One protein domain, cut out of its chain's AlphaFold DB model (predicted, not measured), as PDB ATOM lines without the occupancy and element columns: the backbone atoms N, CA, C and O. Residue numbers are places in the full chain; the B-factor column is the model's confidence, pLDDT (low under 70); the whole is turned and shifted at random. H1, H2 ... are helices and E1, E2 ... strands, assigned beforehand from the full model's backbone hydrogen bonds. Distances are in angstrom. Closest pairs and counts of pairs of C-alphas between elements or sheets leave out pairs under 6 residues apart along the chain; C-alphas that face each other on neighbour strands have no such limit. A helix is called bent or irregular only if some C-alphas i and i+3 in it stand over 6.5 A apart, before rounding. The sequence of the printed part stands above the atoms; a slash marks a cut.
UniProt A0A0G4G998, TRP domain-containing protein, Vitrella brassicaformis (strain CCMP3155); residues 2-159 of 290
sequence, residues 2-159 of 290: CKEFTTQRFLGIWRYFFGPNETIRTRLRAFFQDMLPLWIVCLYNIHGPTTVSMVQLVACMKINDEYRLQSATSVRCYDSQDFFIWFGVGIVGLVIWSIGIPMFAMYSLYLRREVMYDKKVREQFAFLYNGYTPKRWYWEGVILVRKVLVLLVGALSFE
ATOM      1  N   CYS A   2     -21.965  77.146 -23.447       41.25
ATOM      2  CA  CYS A   2     -20.798  76.244 -23.652       41.25
ATOM      3  C   CYS A   2     -20.962  74.806 -23.072       41.25
ATOM      4  O   CYS A   2     -20.306  73.863 -23.510       41.25
ATOM      5  N   LYS A   3     -21.877  74.605 -22.110       42.75
ATOM      6  CA  LYS A   3     -22.191  73.281 -21.524       42.75
ATOM      7  C   LYS A   3     -23.121  72.405 -22.383       42.75
ATOM      8  O   LYS A   3     -23.219  71.217 -22.113       42.75
ATOM      9  N   GLU A   4     -23.791  72.962 -23.396       42.59
ATOM     10  CA  GLU A   4     -24.763  72.227 -24.232       42.59
ATOM     11  C   GLU A   4     -24.140  71.557 -25.464       42.59
ATOM     12  O   GLU A   4     -24.679  70.569 -25.960       42.59
ATOM     13  N   PHE A   5     -22.973  72.011 -25.929       43.66
ATOM     14  CA  PHE A   5     -22.284  71.399 -27.075       43.66
ATOM     15  C   PHE A   5     -21.400  70.202 -26.699       43.66
ATOM     16  O   PHE A   5     -21.169  69.321 -27.521       43.66
ATOM     17  N   THR A   6     -20.983  70.087 -25.434       49.75
ATOM     18  CA  THR A   6     -20.263  68.904 -24.908       49.75
ATOM     19  C   THR A   6     -21.149  67.656 -24.789       49.75
ATOM     20  O   THR A   6     -20.684  66.585 -24.396       49.75
ATOM     21  N   THR A   7     -22.431  67.783 -25.132       52.84
ATOM     22  CA  THR A   7     -23.448  66.742 -24.982       52.84
ATOM     23  C   THR A   7     -23.611  65.837 -26.194       52.84
ATOM     24  O   THR A   7     -24.198  64.765 -26.056       52.84
ATOM     25  N   GLN A   8     -23.111  66.239 -27.365       59.03
ATOM     26  CA  GLN A   8     -23.190  65.404 -28.559       59.03
ATOM     27  C   GLN A   8     -22.083  64.351 -28.517       59.03
ATOM     28  O   GLN A   8     -20.890  64.671 -28.453       59.03
ATOM     29  N   ARG A   9     -22.503  63.084 -28.488       67.50
ATOM     30  CA  ARG A   9     -21.609  61.936 -28.369       67.50
ATOM     31  C   ARG A   9     -21.691  61.040 -29.584       67.50
ATOM     32  O   ARG A   9     -22.773  60.601 -29.959       67.50
ATOM     33  N   PHE A  10     -20.533  60.715 -30.140       66.25
ATOM     34  CA  PHE A  10     -20.410  59.704 -31.175       66.25
ATOM     35  C   PHE A  10     -20.616  58.315 -30.551       66.25
ATOM     36  O   PHE A  10     -19.989  57.976 -29.543       66.25
ATOM     37  N   LEU A  11     -21.552  57.541 -31.116       65.31
ATOM     38  CA  LEU A  11     -21.991  56.226 -30.615       65.31
ATOM     39  C   LEU A  11     -22.478  56.228 -29.149       65.31
ATOM     40  O   LEU A  11     -22.490  55.189 -28.498       65.31
ATOM     41  N   GLY A  12     -22.847  57.392 -28.598       67.19
ATOM     42  CA  GLY A  12     -23.251  57.533 -27.191       67.19
ATOM     43  C   GLY A  12     -22.102  57.487 -26.170       67.19
ATOM     44  O   GLY A  12     -22.346  57.683 -24.980       67.19
ATOM     45  N   ILE A  13     -20.856  57.293 -26.618       72.75
ATOM     46  CA  ILE A  13     -19.686  57.072 -25.754       72.75
ATOM     47  C   ILE A  13     -18.728  58.265 -25.826       72.75
ATOM     48  O   ILE A  13     -18.449  58.899 -24.811       72.75
ATOM     49  N   TRP A  14     -18.277  58.623 -27.027       75.25
ATOM     50  CA  TRP A  14     -17.185  59.576 -27.231       75.25
ATOM     51  C   TRP A  14     -17.686  61.005 -27.376       75.25
ATOM     52  O   TRP A  14     -18.591  61.251 -28.171       75.25
ATOM     53  N   ARG A  15     -17.082  61.975 -26.683       71.06
ATOM     54  CA  ARG A  15     -17.389  63.398 -26.914       71.06
ATOM     55  C   ARG A  15     -16.906  63.847 -28.289       71.06
ATOM     56  O   ARG A  15     -15.770  63.586 -28.667       71.06
ATOM     57  N   TYR A  16     -17.774  64.555 -29.006       63.81
ATOM     58  CA  TYR A  16     -17.479  65.058 -30.347       63.81
ATOM     59  C   TYR A  16     -16.717  66.395 -30.337       63.81
ATOM     60  O   TYR A  16     -15.855  66.626 -31.179       63.81
ATOM     61  N   PHE A  17     -17.008  67.279 -29.377       63.94
ATOM     62  CA  PHE A  17     -16.463  68.638 -29.348       63.94
ATOM     63  C   PHE A  17     -15.426  68.813 -28.229       63.94
ATOM     64  O   PHE A  17     -15.763  68.726 -27.046       63.94
ATOM     65  N   PHE A  18     -14.178  69.091 -28.611       68.25
ATOM     66  CA  PHE A  18     -13.099  69.506 -27.709       68.25
ATOM     67  C   PHE A  18     -12.861  71.008 -27.871       68.25
ATOM     68  O   PHE A  18     -12.876  71.518 -28.991       68.25
ATOM     69  N   GLY A  19     -12.638  71.727 -26.769       70.31
ATOM     70  CA  GLY A  19     -12.452  73.177 -26.820       70.31
ATOM     71  C   GLY A  19     -11.231  73.579 -27.673       70.31
ATOM     72  O   GLY A  19     -10.218  72.865 -27.670       70.31
ATOM     73  N   PRO A  20     -11.281  74.728 -28.378       69.12
ATOM     74  CA  PRO A  20     -10.190  75.179 -29.248       69.12
ATOM     75  C   PRO A  20      -8.869  75.427 -28.494       69.12
ATOM     76  O   PRO A  20      -7.809  75.261 -29.084       69.12
ATOM     77  N   ASN A  21      -8.921  75.705 -27.182       75.19
ATOM     78  CA  ASN A  21      -7.750  75.972 -26.330       75.19
ATOM     79  C   ASN A  21      -7.358  74.803 -25.398       75.19
ATOM     80  O   ASN A  21      -6.594  74.993 -24.452       75.19
ATOM     81  N   GLU A  22      -7.885  73.593 -25.607       79.25
ATOM     82  CA  GLU A  22      -7.539  72.449 -24.754       79.25
ATOM     83  C   GLU A  22      -6.231  71.775 -25.183       79.25
ATOM     84  O   GLU A  22      -6.055  71.391 -26.340       79.25
ATOM     85  N   THR A  23      -5.329  71.563 -24.221       86.12
ATOM     86  CA  THR A  23      -4.073  70.840 -24.449       86.12
ATOM     87  C   THR A  23      -4.319  69.374 -24.816       86.12
ATOM     88  O   THR A  23      -5.292  68.743 -24.389       86.12
ATOM     89  N   ILE A  24      -3.381  68.782 -25.562       84.12
ATOM     90  CA  ILE A  24      -3.479  67.391 -26.033       84.12
ATOM     91  C   ILE A  24      -3.600  66.379 -24.878       84.12
ATOM     92  O   ILE A  24      -4.304  65.380 -24.993       84.12
ATOM     93  N   ARG A  25      -2.984  66.673 -23.722       84.06
ATOM     94  CA  ARG A  25      -3.073  65.843 -22.507       84.06
ATOM     95  C   ARG A  25      -4.490  65.802 -21.940       84.06
ATOM     96  O   ARG A  25      -4.942  64.744 -21.507       84.06
ATOM     97  N   THR A  26      -5.196  66.930 -21.954       83.62
ATOM     98  CA  THR A  26      -6.588  67.008 -21.492       83.62
ATOM     99  C   THR A  26      -7.507  66.219 -22.418       83.62
ATOM    100  O   THR A  26      -8.352  65.467 -21.933       83.62
ATOM    101  N   ARG A  27      -7.268  66.294 -23.733       82.94
ATOM    102  CA  ARG A  27      -8.004  65.506 -24.735       82.94
ATOM    103  C   ARG A  27      -7.782  64.004 -24.560       82.94
ATOM    104  O   ARG A  27      -8.755  63.261 -24.489       82.94
ATOM    105  N   LEU A  28      -6.533  63.561 -24.386       83.69
ATOM    106  CA  LEU A  28      -6.215  62.154 -24.104       83.69
ATOM    107  C   LEU A  28      -6.865  61.668 -22.802       83.69
ATOM    108  O   LEU A  28      -7.470  60.602 -22.769       83.69
ATOM    109  N   ARG A  29      -6.806  62.460 -21.725       84.19
ATOM    110  CA  ARG A  29      -7.459  62.098 -20.457       84.19
ATOM    111  C   ARG A  29      -8.976  61.968 -20.614       84.19
ATOM    112  O   ARG A  29      -9.557  61.042 -20.056       84.19
ATOM    113  N   ALA A  30      -9.612  62.878 -21.352       81.31
ATOM    114  CA  ALA A  30     -11.043  62.811 -21.634       81.31
ATOM    115  C   ALA A  30     -11.397  61.569 -22.468       81.31
ATOM    116  O   ALA A  30     -12.327  60.854 -22.110       81.31
ATOM    117  N   PHE A  31     -10.598  61.260 -23.492       84.44
ATOM    118  CA  PHE A  31     -10.726  60.054 -24.314       84.44
ATOM    119  C   PHE A  31     -10.723  58.778 -23.453       84.44
ATOM    120  O   PHE A  31     -11.672  58.000 -23.503       84.44
ATOM    121  N   PHE A  32      -9.727  58.598 -22.576       84.81
ATOM    122  CA  PHE A  32      -9.673  57.430 -21.685       84.81
ATOM    123  C   PHE A  32     -10.831  57.379 -20.674       84.81
ATOM    124  O   PHE A  32     -11.317  56.297 -20.351       84.81
ATOM    125  N   GLN A  33     -11.308  58.529 -20.181       82.50
ATOM    126  CA  GLN A  33     -12.476  58.584 -19.290       82.50
ATOM    127  C   GLN A  33     -13.782  58.204 -19.990       82.50
ATOM    128  O   GLN A  33     -14.662  57.622 -19.354       82.50
ATOM    129  N   ASP A  34     -13.916  58.556 -21.266       83.69
ATOM    130  CA  ASP A  34     -15.088  58.231 -22.073       83.69
ATOM    131  C   ASP A  34     -15.059  56.749 -22.515       83.69
ATOM    132  O   ASP A  34     -16.116  56.144 -22.651       83.69
ATOM    133  N   MET A  35     -13.881  56.110 -22.622       86.81
ATOM    134  CA  MET A  35     -13.746  54.655 -22.850       86.81
ATOM    135  C   MET A  35     -14.095  53.782 -21.641       86.81
ATOM    136  O   MET A  35     -14.216  52.566 -21.786       86.81
ATOM    137  N   LEU A  36     -14.220  54.355 -20.442       87.06
ATOM    138  CA  LEU A  36     -14.402  53.592 -19.204       87.06
ATOM    139  C   LEU A  36     -15.540  52.542 -19.264       87.06
ATOM    140  O   LEU A  36     -15.289  51.413 -18.844       87.06
ATOM    141  N   PRO A  37     -16.738  52.824 -19.828       87.06
ATOM    142  CA  PRO A  37     -17.789  51.815 -19.993       87.06
ATOM    143  C   PRO A  37     -17.346  50.607 -20.817       87.06
ATOM    144  O   PRO A  37     -17.668  49.476 -20.469       87.06
ATOM    145  N   LEU A  38     -16.596  50.841 -21.900       88.88
ATOM    146  CA  LEU A  38     -16.105  49.776 -22.775       88.88
ATOM    147  C   LEU A  38     -15.128  48.880 -22.017       88.88
ATOM    148  O   LEU A  38     -15.271  47.663 -22.053       88.88
ATOM    149  N   TRP A  39     -14.197  49.475 -21.267       89.75
ATOM    150  CA  TRP A  39     -13.277  48.723 -20.415       89.75
ATOM    151  C   TRP A  39     -14.014  47.890 -19.367       89.75
ATOM    152  O   TRP A  39     -13.682  46.721 -19.192       89.75
ATOM    153  N   ILE A  40     -15.041  48.446 -18.715       89.31
ATOM    154  CA  ILE A  40     -15.864  47.713 -17.739       89.31
ATOM    155  C   ILE A  40     -16.547  46.511 -18.402       89.31
ATOM    156  O   ILE A  40     -16.482  45.404 -17.870       89.31
ATOM    157  N   VAL A  41     -17.160  46.701 -19.573       89.81
ATOM    158  CA  VAL A  41     -17.825  45.618 -20.315       89.81
ATOM    159  C   VAL A  41     -16.819  44.553 -20.756       89.81
ATOM    160  O   VAL A  41     -17.080  43.363 -20.587       89.81
ATOM    161  N   CYS A  42     -15.657  44.943 -21.284       91.69
ATOM    162  CA  CYS A  42     -14.603  44.003 -21.668       91.69
ATOM    163  C   CYS A  42     -14.095  43.204 -20.463       91.69
ATOM    164  O   CYS A  42     -14.032  41.980 -20.536       91.69
ATOM    165  N   LEU A  43     -13.800  43.869 -19.340       90.81
ATOM    166  CA  LEU A  43     -13.373  43.208 -18.103       90.81
ATOM    167  C   LEU A  43     -14.429  42.221 -17.601       90.81
ATOM    168  O   LEU A  43     -14.086  41.100 -17.240       90.81
ATOM    169  N   TYR A  44     -15.707  42.603 -17.637       88.56
ATOM    170  CA  TYR A  44     -16.810  41.724 -17.252       88.56
ATOM    171  C   TYR A  44     -16.898  40.473 -18.140       88.56
ATOM    172  O   TYR A  44     -17.084  39.367 -17.636       88.56
ATOM    173  N   ASN A  45     -16.732  40.624 -19.458       90.69
ATOM    174  CA  ASN A  45     -16.776  39.495 -20.394       90.69
ATOM    175  C   ASN A  45     -15.549  38.576 -20.271       90.69
ATOM    176  O   ASN A  45     -15.686  37.360 -20.371       90.69
ATOM    177  N   ILE A  46     -14.363  39.141 -20.024       93.44
ATOM    178  CA  ILE A  46     -13.109  38.383 -19.875       93.44
ATOM    179  C   ILE A  46     -13.016  37.712 -18.492       93.44
ATOM    180  O   ILE A  46     -12.369  36.676 -18.348       93.44
ATOM    181  N   HIS A  47     -13.695  38.252 -17.471       91.62
ATOM    182  CA  HIS A  47     -13.664  37.740 -16.095       91.62
ATOM    183  C   HIS A  47     -13.945  36.234 -15.999       91.62
ATOM    184  O   HIS A  47     -13.171  35.515 -15.363       91.62
ATOM    185  N   GLY A  48     -15.000  35.757 -16.665       90.75
ATOM    186  CA  GLY A  48     -15.409  34.348 -16.640       90.75
ATOM    187  C   GLY A  48     -14.358  33.400 -17.233       90.75
ATOM    188  O   GLY A  48     -13.833  32.564 -16.495       90.75
ATOM    189  N   PRO A  49     -14.006  33.530 -18.528       92.31
ATOM    190  CA  PRO A  49     -13.010  32.674 -19.181       92.31
ATOM    191  C   PRO A  49     -11.649  32.656 -18.475       92.31
ATOM    192  O   PRO A  49     -11.047  31.593 -18.302       92.31
ATOM    193  N   THR A  50     -11.177  33.813 -18.006       93.12
ATOM    194  CA  THR A  50      -9.913  33.882 -17.262       93.12
ATOM    195  C   THR A  50     -10.027  33.181 -15.913       93.12
ATOM    196  O   THR A  50      -9.121  32.441 -15.550       93.12
ATOM    197  N   THR A  51     -11.142  33.331 -15.188       92.62
ATOM    198  CA  THR A  51     -11.356  32.608 -13.919       92.62
ATOM    199  C   THR A  51     -11.337  31.095 -14.126       92.62
ATOM    200  O   THR A  51     -10.699  30.394 -13.349       92.62
ATOM    201  N   VAL A  52     -11.963  30.587 -15.195       91.12
ATOM    202  CA  VAL A  52     -11.902  29.155 -15.548       91.12
ATOM    203  C   VAL A  52     -10.458  28.711 -15.782       91.12
ATOM    204  O   VAL A  52     -10.040  27.686 -15.252       91.12
ATOM    205  N   SER A  53      -9.678  29.508 -16.516       91.38
ATOM    206  CA  SER A  53      -8.263  29.208 -16.775       91.38
ATOM    207  C   SER A  53      -7.445  29.167 -15.478       91.38
ATOM    208  O   SER A  53      -6.624  28.275 -15.298       91.38
ATOM    209  N   MET A  54      -7.704  30.084 -14.535       92.00
ATOM    210  CA  MET A  54      -7.046  30.080 -13.221       92.00
ATOM    211  C   MET A  54      -7.462  28.876 -12.367       92.00
ATOM    212  O   MET A  54      -6.622  28.287 -11.695       92.00
ATOM    213  N   VAL A  55      -8.736  28.468 -12.422       89.88
ATOM    214  CA  VAL A  55      -9.222  27.252 -11.748       89.88
ATOM    215  C   VAL A  55      -8.504  26.001 -12.269       89.88
ATOM    216  O   VAL A  55      -8.108  25.156 -11.473       89.88
ATOM    217  N   GLN A  56      -8.258  25.895 -13.578       89.06
ATOM    218  CA  GLN A  56      -7.557  24.749 -14.182       89.06
ATOM    219  C   GLN A  56      -6.075  24.627 -13.773       89.06
ATOM    220  O   GLN A  56      -5.474  23.564 -13.948       89.06
ATOM    221  N   LEU A  57      -5.472  25.695 -13.236       89.81
ATOM    222  CA  LEU A  57      -4.126  25.661 -12.644       89.81
ATOM    223  C   LEU A  57      -4.118  25.099 -11.214       89.81
ATOM    224  O   LEU A  57      -3.054  24.819 -10.669       89.81
ATOM    225  N   VAL A  58      -5.296  24.942 -10.608       88.38
ATOM    226  CA  VAL A  58      -5.484  24.438  -9.240       88.38
ATOM    227  C   VAL A  58      -6.168  23.066  -9.245       88.38
ATOM    228  O   VAL A  58      -5.913  22.248  -8.364       88.38
ATOM    229  N   ALA A  59      -7.021  22.803 -10.235       87.50
ATOM    230  CA  ALA A  59      -7.783  21.569 -10.351       87.50
ATOM    231  C   ALA A  59      -6.896  20.376 -10.747       87.50
ATOM    232  O   ALA A  59      -6.190  20.399 -11.760       87.50
ATOM    233  N   CYS A  60      -6.981  19.307  -9.959       87.25
ATOM    234  CA  CYS A  60      -6.351  18.023 -10.242       87.25
ATOM    235  C   CYS A  60      -7.396  17.025 -10.745       87.25
ATOM    236  O   CYS A  60      -8.576  17.126 -10.432       87.25
ATOM    237  N   MET A  61      -6.960  16.044 -11.521       86.12
ATOM    238  CA  MET A  61      -7.781  14.915 -11.943       86.12
ATOM    239  C   MET A  61      -7.000  13.619 -11.758       86.12
ATOM    240  O   MET A  61      -5.775  13.595 -11.898       86.12
ATOM    241  N   LYS A  62      -7.699  12.534 -11.439       85.19
ATOM    242  CA  LYS A  62      -7.068  11.228 -11.276       85.19
ATOM    243  C   LYS A  62      -6.896  10.535 -12.628       85.19
ATOM    244  O   LYS A  62      -7.850  10.416 -13.390       85.19
ATOM    245  N   ILE A  63      -5.681  10.069 -12.916       86.00
ATOM    246  CA  ILE A  63      -5.329   9.301 -14.117       86.00
ATOM    247  C   ILE A  63      -4.443   8.126 -13.688       86.00
ATOM    248  O   ILE A  63      -3.309   8.347 -13.269       86.00
ATOM    249  N   ASN A  64      -4.931   6.888 -13.846       82.19
ATOM    250  CA  ASN A  64      -4.198   5.648 -13.530       82.19
ATOM    251  C   ASN A  64      -3.559   5.672 -12.127       82.19
ATOM    252  O   ASN A  64      -2.347   5.534 -11.993       82.19
ATOM    253  N   ASP A  65      -4.374   5.920 -11.101       83.56
ATOM    254  CA  ASP A  65      -3.961   5.995  -9.689       83.56
ATOM    255  C   ASP A  65      -3.068   7.168  -9.263       83.56
ATOM    256  O   ASP A  65      -2.778   7.320  -8.078       83.56
ATOM    257  N   GLU A  66      -2.745   8.087 -10.173       86.31
ATOM    258  CA  GLU A  66      -2.018   9.318  -9.856       86.31
ATOM    259  C   GLU A  66      -2.891  10.562 -10.069       86.31
ATOM    260  O   GLU A  66      -3.615  10.676 -11.062       86.31
ATOM    261  N   TYR A  67      -2.784  11.541  -9.169       87.75
ATOM    262  CA  TYR A  67      -3.383  12.860  -9.370       87.75
ATOM    263  C   TYR A  67      -2.486  13.704 -10.262       87.75
ATOM    264  O   TYR A  67      -1.314  13.936  -9.954       87.75
ATOM    265  N   ARG A  68      -3.044  14.190 -11.365       88.88
ATOM    266  CA  ARG A  68      -2.347  15.045 -12.322       88.88
ATOM    267  C   ARG A  68      -3.094  16.349 -12.537       88.88
ATOM    268  O   ARG A  68      -4.313  16.407 -12.395       88.88
ATOM    269  N   LEU A  69      -2.352  17.398 -12.866       88.81
ATOM    270  CA  LEU A  69      -2.922  18.722 -13.080       88.81
ATOM    271  C   LEU A  69      -3.816  18.724 -14.332       88.81
ATOM    272  O   LEU A  69      -3.407  18.239 -15.387       88.81
ATOM    273  N   GLN A  70      -5.021  19.296 -14.238       85.81
ATOM    274  CA  GLN A  70      -5.997  19.277 -15.336       85.81
ATOM    275  C   GLN A  70      -5.522  20.066 -16.569       85.81
ATOM    276  O   GLN A  70      -5.794  19.670 -17.700       85.81
ATOM    277  N   SER A  71      -4.802  21.172 -16.362       86.75
ATOM    278  CA  SER A  71      -4.223  21.980 -17.448       86.75
ATOM    279  C   SER A  71      -2.969  21.361 -18.077       86.75
ATOM    280  O   SER A  71      -2.689  21.618 -19.247       86.75
ATOM    281  N   ALA A  72      -2.224  20.542 -17.328       88.06
ATOM    282  CA  ALA A  72      -1.002  19.896 -17.793       88.06
ATOM    283  C   ALA A  72      -0.857  18.496 -17.184       88.06
ATOM    284  O   ALA A  72      -0.294  18.315 -16.104       88.06
ATOM    285  N   THR A  73      -1.295  17.478 -17.927       86.62
ATOM    286  CA  THR A  73      -1.253  16.071 -17.497       86.62
ATOM    287  C   THR A  73       0.162  15.492 -17.392       86.62
ATOM    288  O   THR A  73       0.312  14.309 -17.112       86.62
ATOM    289  N   SER A  74       1.216  16.269 -17.642       88.75
ATOM    290  CA  SER A  74       2.603  15.886 -17.352       88.75
ATOM    291  C   SER A  74       2.985  16.127 -15.888       88.75
ATOM    292  O   SER A  74       3.920  15.501 -15.392       88.75
ATOM    293  N   VAL A  75       2.264  17.005 -15.184       89.88
ATOM    294  CA  VAL A  75       2.587  17.438 -13.821       89.88
ATOM    295  C   VAL A  75       1.806  16.603 -12.806       89.88
ATOM    296  O   VAL A  75       0.576  16.531 -12.860       89.88
ATOM    297  N   ARG A  76       2.520  15.981 -11.858       89.44
ATOM    298  CA  ARG A  76       1.927  15.259 -10.719       89.44
ATOM    299  C   ARG A  76       1.530  16.237  -9.615       89.44
ATOM    300  O   ARG A  76       2.358  17.040  -9.176       89.44
ATOM    301  N   CYS A  77       0.285  16.152  -9.163       88.00
ATOM    302  CA  CYS A  77      -0.208  16.946  -8.042       88.00
ATOM    303  C   CYS A  77       0.433  16.490  -6.722       88.00
ATOM    304  O   CYS A  77       0.740  15.312  -6.556       88.00
ATOM    305  N   TYR A  78       0.619  17.428  -5.789       85.75
ATOM    306  CA  TYR A  78       1.152  17.235  -4.423       85.75
ATOM    307  C   TYR A  78       2.614  16.785  -4.286       85.75
ATOM    308  O   TYR A  78       3.172  16.936  -3.205       85.75
ATOM    309  N   ASP A  79       3.234  16.284  -5.354       85.88
ATOM    310  CA  ASP A  79       4.587  15.708  -5.315       85.88
ATOM    311  C   ASP A  79       5.631  16.564  -6.064       85.88
ATOM    312  O   ASP A  79       6.798  16.626  -5.688       85.88
ATOM    313  N   SER A  80       5.221  17.283  -7.117       87.44
ATOM    314  CA  SER A  80       6.147  18.070  -7.947       87.44
ATOM    315  C   SER A  80       6.306  19.519  -7.474       87.44
ATOM    316  O   SER A  80       5.337  20.185  -7.106       87.44
ATOM    317  N   GLN A  81       7.527  20.060  -7.556       91.00
ATOM    318  CA  GLN A  81       7.777  21.492  -7.330       91.00
ATOM    319  C   GLN A  81       6.997  22.360  -8.330       91.00
ATOM    320  O   GLN A  81       6.448  23.397  -7.955       91.00
ATOM    321  N   ASP A  82       6.892  21.902  -9.580       89.44
ATOM    322  CA  ASP A  82       6.129  22.575 -10.630       89.44
ATOM    323  C   ASP A  82       4.659  22.748 -10.232       89.44
ATOM    324  O   ASP A  82       4.094  23.823 -10.436       89.44
ATOM    325  N   PHE A  83       4.047  21.742  -9.595       90.81
ATOM    326  CA  PHE A  83       2.678  21.848  -9.095       90.81
ATOM    327  C   PHE A  83       2.516  23.004  -8.107       90.81
ATOM    328  O   PHE A  83       1.589  23.791  -8.265       90.81
ATOM    329  N   PHE A  84       3.409  23.161  -7.126       92.12
ATOM    330  CA  PHE A  84       3.295  24.254  -6.152       92.12
ATOM    331  C   PHE A  84       3.443  25.638  -6.796       92.12
ATOM    332  O   PHE A  84       2.778  26.583  -6.365       92.12
ATOM    333  N   ILE A  85       4.259  25.759  -7.848       92.38
ATOM    334  CA  ILE A  85       4.391  27.000  -8.625       92.38
ATOM    335  C   ILE A  85       3.075  27.304  -9.352       92.38
ATOM    336  O   ILE A  85       2.522  28.393  -9.185       92.38
ATOM    337  N   TRP A  86       2.543  26.344 -10.115       91.62
ATOM    338  CA  TRP A  86       1.284  26.516 -10.852       91.62
ATOM    339  C   TRP A  86       0.093  26.749  -9.925       91.62
ATOM    340  O   TRP A  86      -0.709  27.649 -10.174       91.62
ATOM    341  N   PHE A  87       0.028  26.018  -8.815       91.25
ATOM    342  CA  PHE A  87      -0.970  26.194  -7.769       91.25
ATOM    343  C   PHE A  87      -0.890  27.599  -7.164       91.25
ATOM    344  O   PHE A  87      -1.907  28.281  -7.056       91.25
ATOM    345  N   GLY A  88       0.313  28.081  -6.829       92.94
ATOM    346  CA  GLY A  88       0.521  29.437  -6.316       92.94
ATOM    347  C   GLY A  88       0.063  30.513  -7.303       92.94
ATOM    348  O   GLY A  88      -0.674  31.424  -6.922       92.94
ATOM    349  N   VAL A  89       0.430  30.380  -8.581       93.56
ATOM    350  CA  VAL A  89      -0.023  31.282  -9.655       93.56
ATOM    351  C   VAL A  89      -1.544  31.234  -9.808       93.56
ATOM    352  O   VAL A  89      -2.176  32.287  -9.894       93.56
ATOM    353  N   GLY A  90      -2.141  30.041  -9.787       92.69
ATOM    354  CA  GLY A  90      -3.587  29.844  -9.861       92.69
ATOM    355  C   GLY A  90      -4.323  30.515  -8.703       92.69
ATOM    356  O   GLY A  90      -5.243  31.296  -8.936       92.69
ATOM    357  N   ILE A  91      -3.882  30.303  -7.460       92.12
ATOM    358  CA  ILE A  91      -4.484  30.917  -6.266       92.12
ATOM    359  C   ILE A  91      -4.342  32.441  -6.283       92.12
ATOM    360  O   ILE A  91      -5.328  33.150  -6.073       92.12
ATOM    361  N   VAL A  92      -3.149  32.966  -6.573       94.62
ATOM    362  CA  VAL A  92      -2.929  34.418  -6.682       94.62
ATOM    363  C   VAL A  92      -3.796  35.007  -7.797       94.62
ATOM    364  O   VAL A  92      -4.442  36.038  -7.598       94.62
ATOM    365  N   GLY A  93      -3.879  34.322  -8.939       92.75
ATOM    366  CA  GLY A  93      -4.752  34.676 -10.054       92.75
ATOM    367  C   GLY A  93      -6.226  34.713  -9.654       92.75
ATOM    368  O   GLY A  93      -6.898  35.703  -9.923       92.75
ATOM    369  N   LEU A  94      -6.729  33.698  -8.946       92.06
ATOM    370  CA  LEU A  94      -8.111  33.657  -8.451       92.06
ATOM    371  C   LEU A  94      -8.409  34.797  -7.468       92.06
ATOM    372  O   LEU A  94      -9.450  35.451  -7.565       92.06
ATOM    373  N   VAL A  95      -7.496  35.089  -6.540       92.00
ATOM    374  CA  VAL A  95      -7.695  36.168  -5.560       92.00
ATOM    375  C   VAL A  95      -7.703  37.536  -6.247       92.00
ATOM    376  O   VAL A  95      -8.638  38.318  -6.061       92.00
ATOM    377  N   ILE A  96      -6.699  37.827  -7.077       93.06
ATOM    378  CA  ILE A  96      -6.555  39.142  -7.716       93.06
ATOM    379  C   ILE A  96      -7.610  39.342  -8.810       93.06
ATOM    380  O   ILE A  96      -8.242  40.396  -8.876       93.06
ATOM    381  N   TRP A  97      -7.813  38.344  -9.670       92.31
ATOM    382  CA  TRP A  97      -8.690  38.463 -10.832       92.31
ATOM    383  C   TRP A  97     -10.141  38.137 -10.491       92.31
ATOM    384  O   TRP A  97     -11.038  38.956 -10.704       92.31
ATOM    385  N   SER A  98     -10.390  36.949  -9.941       90.50
ATOM    386  CA  SER A  98     -11.753  36.443  -9.775       90.50
ATOM    387  C   SER A  98     -12.497  37.143  -8.647       90.50
ATOM    388  O   SER A  98     -13.674  37.449  -8.828       90.50
ATOM    389  N   ILE A  99     -11.824  37.452  -7.533       89.69
ATOM    390  CA  ILE A  99     -12.410  38.173  -6.387       89.69
ATOM    391  C   ILE A  99     -12.152  39.683  -6.483       89.69
ATOM    392  O   ILE A  99     -13.060  40.482  -6.236       89.69
ATOM    393  N   GLY A 100     -10.942  40.092  -6.874       90.88
ATOM    394  CA  GLY A 100     -10.560  41.504  -6.919       90.88
ATOM    395  C   GLY A 100     -11.396  42.342  -7.887       90.88
ATOM    396  O   GLY A 100     -11.814  43.440  -7.519       90.88
ATOM    397  N   ILE A 101     -11.721  41.830  -9.083       88.50
ATOM    398  CA  ILE A 101     -12.532  42.574 -10.066       88.50
ATOM    399  C   ILE A 101     -13.959  42.846  -9.548       88.50
ATOM    400  O   ILE A 101     -14.355  44.016  -9.535       88.50
ATOM    401  N   PRO A 102     -14.737  41.845  -9.077       87.12
ATOM    402  CA  PRO A 102     -16.048  42.098  -8.477       87.12
ATOM    403  C   PRO A 102     -15.985  43.049  -7.281       87.12
ATOM    404  O   PRO A 102     -16.796  43.972  -7.195       87.12
ATOM    405  N   MET A 103     -15.004  42.874  -6.388       90.56
ATOM    406  CA  MET A 103     -14.831  43.740  -5.217       90.56
ATOM    407  C   MET A 103     -14.538  45.185  -5.618       90.56
ATOM    408  O   MET A 103     -15.144  46.107  -5.078       90.56
ATOM    409  N   PHE A 104     -13.666  45.392  -6.604       89.81
ATOM    410  CA  PHE A 104     -13.359  46.715  -7.132       89.81
ATOM    411  C   PHE A 104     -14.579  47.366  -7.793       89.81
ATOM    412  O   PHE A 104     -14.881  48.528  -7.512       89.81
ATOM    413  N   ALA A 105     -15.322  46.623  -8.619       87.12
ATOM    414  CA  ALA A 105     -16.545  47.117  -9.251       87.12
ATOM    415  C   ALA A 105     -17.574  47.556  -8.197       87.12
ATOM    416  O   ALA A 105     -18.082  48.680  -8.240       87.12
ATOM    417  N   MET A 106     -17.801  46.713  -7.191       88.88
ATOM    418  CA  MET A 106     -18.723  46.972  -6.086       88.88
ATOM    419  C   MET A 106     -18.301  48.158  -5.224       88.88
ATOM    420  O   MET A 106     -19.119  49.025  -4.909       88.88
ATOM    421  N   TYR A 107     -17.017  48.236  -4.888       90.81
ATOM    422  CA  TYR A 107     -16.450  49.353  -4.144       90.81
ATOM    423  C   TYR A 107     -16.574  50.671  -4.921       90.81
ATOM    424  O   TYR A 107     -16.965  51.693  -4.355       90.81
ATOM    425  N   SER A 108     -16.329  50.649  -6.236       87.94
ATOM    426  CA  SER A 108     -16.450  51.834  -7.093       87.94
ATOM    427  C   SER A 108     -17.879  52.383  -7.148       87.94
ATOM    428  O   SER A 108     -18.065  53.603  -7.128       87.94
ATOM    429  N   LEU A 109     -18.886  51.499  -7.151       86.81
ATOM    430  CA  LEU A 109     -20.300  51.872  -7.067       86.81
ATOM    431  C   LEU A 109     -20.664  52.382  -5.674       86.81
ATOM    432  O   LEU A 109     -21.345  53.400  -5.558       86.81
ATOM    433  N   TYR A 110     -20.172  51.722  -4.624       89.12
ATOM    434  CA  TYR A 110     -20.420  52.116  -3.239       89.12
ATOM    435  C   TYR A 110     -19.952  53.550  -2.962       89.12
ATOM    436  O   TYR A 110     -20.716  54.354  -2.428       89.12
ATOM    437  N   LEU A 111     -18.733  53.896  -3.390       88.44
ATOM    438  CA  LEU A 111     -18.178  55.245  -3.237       88.44
ATOM    439  C   LEU A 111     -18.978  56.319  -3.984       88.44
ATOM    440  O   LEU A 111     -18.956  57.486  -3.607       88.44
ATOM    441  N   ARG A 112     -19.665  55.940  -5.063       86.25
ATOM    442  CA  ARG A 112     -20.401  56.862  -5.939       86.25
ATOM    443  C   ARG A 112     -21.908  56.787  -5.730       86.25
ATOM    444  O   ARG A 112     -22.649  57.372  -6.517       86.25
ATOM    445  N   ARG A 113     -22.371  56.100  -4.679       83.94
ATOM    446  CA  ARG A 113     -23.790  55.774  -4.492       83.94
ATOM    447  C   ARG A 113     -24.705  56.995  -4.417       83.94
ATOM    448  O   ARG A 113     -25.829  56.950  -4.903       83.94
ATOM    449  N   GLU A 114     -24.210  58.086  -3.843       83.81
ATOM    450  CA  GLU A 114     -24.970  59.325  -3.637       83.81
ATOM    451  C   GLU A 114     -25.097  60.146  -4.929       83.81
ATOM    452  O   GLU A 114     -26.069  60.867  -5.115       83.81
ATOM    453  N   VAL A 115     -24.161  59.957  -5.865       84.38
ATOM    454  CA  VAL A 115     -24.096  60.645  -7.165       84.38
ATOM    455  C   VAL A 115     -24.395  59.705  -8.340       84.38
ATOM    456  O   VAL A 115     -24.106  60.023  -9.491       84.38
ATOM    457  N   MET A 116     -25.002  58.536  -8.093       80.38
ATOM    458  CA  MET A 116     -25.310  57.542  -9.137       80.38
ATOM    459  C   MET A 116     -26.268  58.059 -10.225       80.38
ATOM    460  O   MET A 116     -26.309  57.503 -11.324       80.38
ATOM    461  N   TYR A 117     -27.037  59.112  -9.942       78.38
ATOM    462  CA  TYR A 117     -27.957  59.729 -10.902       78.38
ATOM    463  C   TYR A 117     -27.326  60.857 -11.717       78.38
ATOM    464  O   TYR A 117     -27.930  61.301 -12.698       78.38
ATOM    465  N   ASP A 118     -26.109  61.283 -11.371       84.44
ATOM    466  CA  ASP A 118     -25.391  62.268 -12.163       84.44
ATOM    467  C   ASP A 118     -25.124  61.712 -13.554       84.44
ATOM    468  O   ASP A 118     -24.639  60.591 -13.726       84.44
ATOM    469  N   LYS A 119     -25.388  62.539 -14.568       79.19
ATOM    470  CA  LYS A 119     -25.267  62.159 -15.979       79.19
ATOM    471  C   LYS A 119     -23.929  61.480 -16.291       79.19
ATOM    472  O   LYS A 119     -23.920  60.431 -16.927       79.19
ATOM    473  N   LYS A 120     -22.827  62.035 -15.773       77.50
ATOM    474  CA  LYS A 120     -21.471  61.514 -15.984       77.50
ATOM    475  C   LYS A 120     -21.266  60.129 -15.359       77.50
ATOM    476  O   LYS A 120     -20.690  59.260 -16.004       77.50
ATOM    477  N   VAL A 121     -21.729  59.919 -14.124       81.00
ATOM    478  CA  VAL A 121     -21.610  58.624 -13.430       81.00
ATOM    479  C   VAL A 121     -22.497  57.589 -14.109       81.00
ATOM    480  O   VAL A 121     -22.052  56.472 -14.360       81.00
ATOM    481  N   ARG A 122     -23.712  57.987 -14.495       83.06
ATOM    482  CA  ARG A 122     -24.639  57.129 -15.226       83.06
ATOM    483  C   ARG A 122     -24.060  56.657 -16.546       83.06
ATOM    484  O   ARG A 122     -24.092  55.473 -16.822       83.06
ATOM    485  N   GLU A 123     -23.487  57.539 -17.348       78.88
ATOM    486  CA  GLU A 123     -22.891  57.133 -18.626       78.88
ATOM    487  C   GLU A 123     -21.691  56.192 -18.446       78.88
ATOM    488  O   GLU A 123     -21.472  55.327 -19.285       78.88
ATOM    489  N   GLN A 124     -20.938  56.341 -17.353       81.81
ATOM    490  CA  GLN A 124     -19.751  55.537 -17.069       81.81
ATOM    491  C   GLN A 124     -20.066  54.151 -16.496       81.81
ATOM    492  O   GLN A 124     -19.451  53.164 -16.889       81.81
ATOM    493  N   PHE A 125     -21.020  54.083 -15.567       83.56
ATOM    494  CA  PHE A 125     -21.284  52.897 -14.753       83.56
ATOM    495  C   PHE A 125     -22.658  52.275 -15.006       83.56
ATOM    496  O   PHE A 125     -22.959  51.258 -14.386       83.56
ATOM    497  N   ALA A 126     -23.481  52.829 -15.912       84.94
ATOM    498  CA  ALA A 126     -24.822  52.307 -16.205       84.94
ATOM    499  C   ALA A 126     -24.817  50.803 -16.451       84.94
ATOM    500  O   ALA A 126     -25.721  50.134 -15.984       84.94
ATOM    501  N   PHE A 127     -23.803  50.250 -17.116       85.75
ATOM    502  CA  PHE A 127     -23.730  48.808 -17.344       85.75
ATOM    503  C   PHE A 127     -23.875  47.970 -16.058       85.75
ATOM    504  O   PHE A 127     -24.536  46.940 -16.084       85.75
ATOM    505  N   LEU A 128     -23.311  48.420 -14.932       84.38
ATOM    506  CA  LEU A 128     -23.289  47.645 -13.689       84.38
ATOM    507  C   LEU A 128     -24.575  47.750 -12.856       84.38
ATOM    508  O   LEU A 128     -24.795  46.910 -11.990       84.38
ATOM    509  N   TYR A 129     -25.397  48.786 -13.054       86.06
ATOM    510  CA  TYR A 129     -26.579  49.020 -12.208       86.06
ATOM    511  C   TYR A 129     -27.879  49.303 -12.983       86.06
ATOM    512  O   TYR A 129     -28.966  49.273 -12.403       86.06
ATOM    513  N   ASN A 130     -27.805  49.589 -14.283       84.75
ATOM    514  CA  ASN A 130     -28.976  49.841 -15.115       84.75
ATOM    515  C   ASN A 130     -29.757  48.538 -15.310       84.75
ATOM    516  O   ASN A 130     -29.191  47.510 -15.661       84.75
ATOM    517  N   GLY A 131     -31.068  48.593 -15.087       86.00
ATOM    518  CA  GLY A 131     -31.936  47.411 -15.069       86.00
ATOM    519  C   GLY A 131     -32.184  46.845 -13.670       86.00
ATOM    520  O   GLY A 131     -33.050  45.986 -13.518       86.00
ATOM    521  N   TYR A 132     -31.508  47.358 -12.638       90.12
ATOM    522  CA  TYR A 132     -31.804  47.050 -11.239       90.12
ATOM    523  C   TYR A 132     -32.648  48.140 -10.583       90.12
ATOM    524  O   TYR A 132     -32.648  49.309 -10.976       90.12
ATOM    525  N   THR A 133     -33.376  47.761  -9.535       87.56
ATOM    526  CA  THR A 133     -34.058  48.745  -8.687       87.56
ATOM    527  C   THR A 133     -33.036  49.608  -7.930       87.56
ATOM    528  O   THR A 133     -32.022  49.080  -7.472       87.56
ATOM    529  N   PRO A 134     -33.302  50.911  -7.700       83.88
ATOM    530  CA  PRO A 134     -32.389  51.823  -6.997       83.88
ATOM    531  C   PRO A 134     -31.808  51.310  -5.675       83.88
ATOM    532  O   PRO A 134     -30.663  51.588  -5.332       83.88
ATOM    533  N   LYS A 135     -32.601  50.540  -4.922       87.50
ATOM    534  CA  LYS A 135     -32.205  49.982  -3.622       87.50
ATOM    535  C   LYS A 135     -31.222  48.808  -3.737       87.50
ATOM    536  O   LYS A 135     -30.673  48.385  -2.726       87.50
ATOM    537  N   ARG A 136     -31.029  48.255  -4.939       89.94
ATOM    538  CA  ARG A 136     -30.333  46.983  -5.201       89.94
ATOM    539  C   ARG A 136     -29.245  47.147  -6.268       89.94
ATOM    540  O   ARG A 136     -29.025  46.266  -7.088       89.94
ATOM    541  N   TRP A 137     -28.544  48.280  -6.228       88.31
ATOM    542  CA  TRP A 137     -27.425  48.618  -7.119       88.31
ATOM    543  C   TRP A 137     -26.250  47.625  -7.048       88.31
ATOM    544  O   TRP A 137     -25.459  47.537  -7.977       88.31
ATOM    545  N   TYR A 138     -26.135  46.880  -5.947       90.38
ATOM    546  CA  TYR A 138     -25.055  45.931  -5.673       90.38
ATOM    547  C   TYR A 138     -25.261  44.548  -6.314       90.38
ATOM    548  O   TYR A 138     -24.421  43.659  -6.167       90.38
ATOM    549  N   TRP A 139     -26.400  44.326  -6.973       93.38
ATOM    550  CA  TRP A 139     -26.815  42.986  -7.374       93.38
ATOM    551  C   TRP A 139     -25.912  42.345  -8.434       93.38
ATOM    552  O   TRP A 139     -25.680  41.139  -8.395       93.38
ATOM    553  N   GLU A 140     -25.321  43.140  -9.326       90.94
ATOM    554  CA  GLU A 140     -24.367  42.619 -10.310       90.94
ATOM    555  C   GLU A 140     -23.154  41.951  -9.636       90.94
ATOM    556  O   GLU A 140     -22.680  40.902 -10.074       90.94
ATOM    557  N   GLY A 141     -22.703  42.489  -8.496       90.44
ATOM    558  CA  GLY A 141     -21.663  41.858  -7.683       90.44
ATOM    559  C   GLY A 141     -22.091  40.506  -7.116       90.44
ATOM    560  O   GLY A 141     -21.294  39.572  -7.102       90.44
ATOM    561  N   VAL A 142     -23.358  40.359  -6.715       92.75
ATOM    562  CA  VAL A 142     -23.917  39.080  -6.235       92.75
ATOM    563  C   VAL A 142     -23.893  38.027  -7.347       92.75
ATOM    564  O   VAL A 142     -23.521  36.880  -7.099       92.75
ATOM    565  N   ILE A 143     -24.216  38.415  -8.586       92.69
ATOM    566  CA  ILE A 143     -24.142  37.527  -9.759       92.69
ATOM    567  C   ILE A 143     -22.696  37.092 -10.029       92.69
ATOM    568  O   ILE A 143     -22.451  35.918 -10.313       92.69
ATOM    569  N   LEU A 144     -21.732  38.011  -9.928       91.06
ATOM    570  CA  LEU A 144     -20.313  37.687 -10.098       91.06
ATOM    571  C   LEU A 144     -19.806  36.735  -9.010       91.06
ATOM    572  O   LEU A 144     -19.158  35.740  -9.330       91.06
ATOM    573  N   VAL A 145     -20.155  36.980  -7.744       91.31
ATOM    574  CA  VAL A 145     -19.812  36.083  -6.629       91.31
ATOM    575  C   VAL A 145     -20.413  34.695  -6.847       91.31
ATOM    576  O   VAL A 145     -19.701  33.705  -6.705       91.31
ATOM    577  N   ARG A 146     -21.680  34.602  -7.279       93.88
ATOM    578  CA  ARG A 146     -22.313  33.323  -7.647       93.88
ATOM    579  C   ARG A 146     -21.495  32.563  -8.687       93.88
ATOM    580  O   ARG A 146     -21.229  31.382  -8.494       93.88
ATOM    581  N   LYS A 147     -21.088  33.233  -9.772       91.56
ATOM    582  CA  LYS A 147     -20.278  32.623 -10.842       91.56
ATOM    583  C   LYS A 147     -18.954  32.081 -10.298       91.56
ATOM    584  O   LYS A 147     -18.595  30.955 -10.618       91.56
ATOM    585  N   VAL A 148     -18.263  32.846  -9.451       90.94
ATOM    586  CA  VAL A 148     -17.000  32.409  -8.831       90.94
ATOM    587  C   VAL A 148     -17.218  31.205  -7.915       90.94
ATOM    588  O   VAL A 148     -16.482  30.234  -8.030       90.94
ATOM    589  N   LEU A 149     -18.246  31.217  -7.059       92.31
ATOM    590  CA  LEU A 149     -18.550  30.093  -6.163       92.31
ATOM    591  C   LEU A 149     -18.822  28.795  -6.932       92.31
ATOM    592  O   LEU A 149     -18.293  27.753  -6.562       92.31
ATOM    593  N   VAL A 150     -19.592  28.859  -8.022       92.12
ATOM    594  CA  VAL A 150     -19.862  27.689  -8.876       92.12
ATOM    595  C   VAL A 150     -18.569  27.137  -9.484       92.12
ATOM    596  O   VAL A 150     -18.354  25.928  -9.475       92.12
ATOM    597  N   LEU A 151     -17.679  28.013  -9.963       89.88
ATOM    598  CA  LEU A 151     -16.386  27.599 -10.515       89.88
ATOM    599  C   LEU A 151     -15.463  26.993  -9.451       89.88
ATOM    600  O   LEU A 151     -14.787  26.008  -9.732       89.88
ATOM    601  N   LEU A 152     -15.463  27.537  -8.231       87.81
ATOM    602  CA  LEU A 152     -14.696  26.982  -7.114       87.81
ATOM    603  C   LEU A 152     -15.211  25.604  -6.695       87.81
ATOM    604  O   LEU A 152     -14.398  24.727  -6.433       87.81
ATOM    605  N   VAL A 153     -16.529  25.382  -6.676       89.56
ATOM    606  CA  VAL A 153     -17.094  24.049  -6.402       89.56
ATOM    607  C   VAL A 153     -16.670  23.044  -7.474       89.56
ATOM    608  O   VAL A 153     -16.258  21.941  -7.132       89.56
ATOM    609  N   GLY A 154     -16.686  23.435  -8.753       84.50
ATOM    610  CA  GLY A 154     -16.184  22.586  -9.841       84.50
ATOM    611  C   GLY A 154     -14.674  22.309  -9.766       84.50
ATOM    612  O   GLY A 154     -14.214  21.259 -10.206       84.50
ATOM    613  N   ALA A 155     -13.898  23.216  -9.168       82.00
ATOM    614  CA  ALA A 155     -12.459  23.048  -8.966       82.00
ATOM    615  C   ALA A 155     -12.106  21.938  -7.961       82.00
ATOM    616  O   ALA A 155     -10.974  21.457  -7.968       82.00
ATOM    617  N   LEU A 156     -13.043  21.538  -7.090       77.19
ATOM    618  CA  LEU A 156     -12.832  20.556  -6.016       77.19
ATOM    619  C   LEU A 156     -12.759  19.117  -6.547       77.19
ATOM    620  O   LEU A 156     -13.452  18.235  -6.050       77.19
ATOM    621  N   SER A 157     -11.950  18.859  -7.568       64.00
ATOM    622  CA  SER A 157     -11.816  17.553  -8.222       64.00
ATOM    623  C   SER A 157     -10.848  16.646  -7.459       64.00
ATOM    624  O   SER A 157      -9.690  16.468  -7.823       64.00
ATOM    625  N   PHE A 158     -11.338  16.078  -6.361       64.06
ATOM    626  CA  PHE A 158     -10.683  14.983  -5.649       64.06
ATOM    627  C   PHE A 158     -11.456  13.688  -5.899       64.06
ATOM    628  O   PHE A 158     -12.672  13.709  -6.108       64.06
ATOM    629  N   GLU A 159     -10.763  12.553  -5.891       56.66
ATOM    630  CA  GLU A 159     -11.409  11.261  -6.102       56.66
ATOM    631  C   GLU A 159     -12.446  10.984  -5.003       56.66
ATOM    632  O   GLU A 159     -12.192  11.228  -3.824       56.66
TER     633      GLU A 159
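AT A GLANCE: This is residues 2 to 159 of the 290 residues of the protein "TRP domain-containing protein" of Vitrella brassicaformis (strain CCMP3155) (UniProt A0A0G4G998). A long, loose bundle of three helices, H3, H4 and H6, runs lengthwise, with the small hairpin of E1 and E2 at one end. H5 packs on the bundle at the other end, and beyond it residues 2 to 34, with H1 and H2, make a loose arm; residues 20 to 25 of it stick out free. The printed part has 158 residues, mostly helix, in the order H1, H2, H3, E1, E2, H4, H5, H6, and its one sheet, E1 - E2, is antiparallel. The whole is loose, with a radius of gyration of the C-alphas of 21.6 A, and elongated, spanning 73 by 38 by 24 A.

IN THESE COORDINATES: Find C-alpha 2 at (-20.798, 76.244, -23.652), where H1, residues 2 to 5, begins. Next come H2, residues 24 to 34, 15.3 A long, and H3, residues 36 to 56. By its hydrogen bonds H3 was assigned as one helix, but it is bent: C-alphas 45 and 48 are 6.5 A apart, and its arms H3a, residues 36 to 45, and H3b, residues 48 to 56, stand at a steep tilt of 43 degrees. E1 takes residues 60 to 63 and E2 residues 66 to 69. At C-alpha 81, (7.777, 21.492, -7.330), begins H4, residues 81 to 111, 42.8 A long, with a kink of 30 degrees near residue 102. H5, residues 119 to 129, is irregular, with C-alphas 124 and 127 7.8 A apart. H6, residues 139 to 155, runs 24.6 A to C-alpha 155 at (-12.459, 23.048, -8.966).

HOW THE PARTS SIT: Start at H3b, which touches H4, its residues 89 to 98 alone, opposite ways at a shallow tilt of 29 degrees; the closest C-alphas, of Met 54 and Gly 90, are 4.8 A apart. H3b touches H6 the same way at a shallow tilt of 27 degrees, closest at the C-alphas of Val 55 and Ala 155, 6.0 A. Residues 98 to 106 of H4 touch residues 141 to 148 of H6, opposite ways at a shallow tilt of 13 degrees, closest at the C-alphas of Pro 102 and Gly 141, 5.7 A. H3a touches H5, closest at the C-alphas of Pro 37 and Gln 124, 5.1 A. H1 and H2 are apart. In the hairpin of E1 and E2, N 61 and O 68 are within hydrogen-bond range at 2.8 A. Every O i to N i+4 pair is within range in H2, H3a, H3b and H6, against 25 of 27 in H4 and 4 of 7 in H5; H1 is too short for one.

THE WHOLE: The C-alphas farthest apart, of Cys 2 and Asp 65, are 73.6 A apart. The printed part has no cut; the links H1 to H2 and E2 to H4 are long. The model's pLDDT is under 70 at residues 2 to 12, 16 to 18, 20 and 157 to 159.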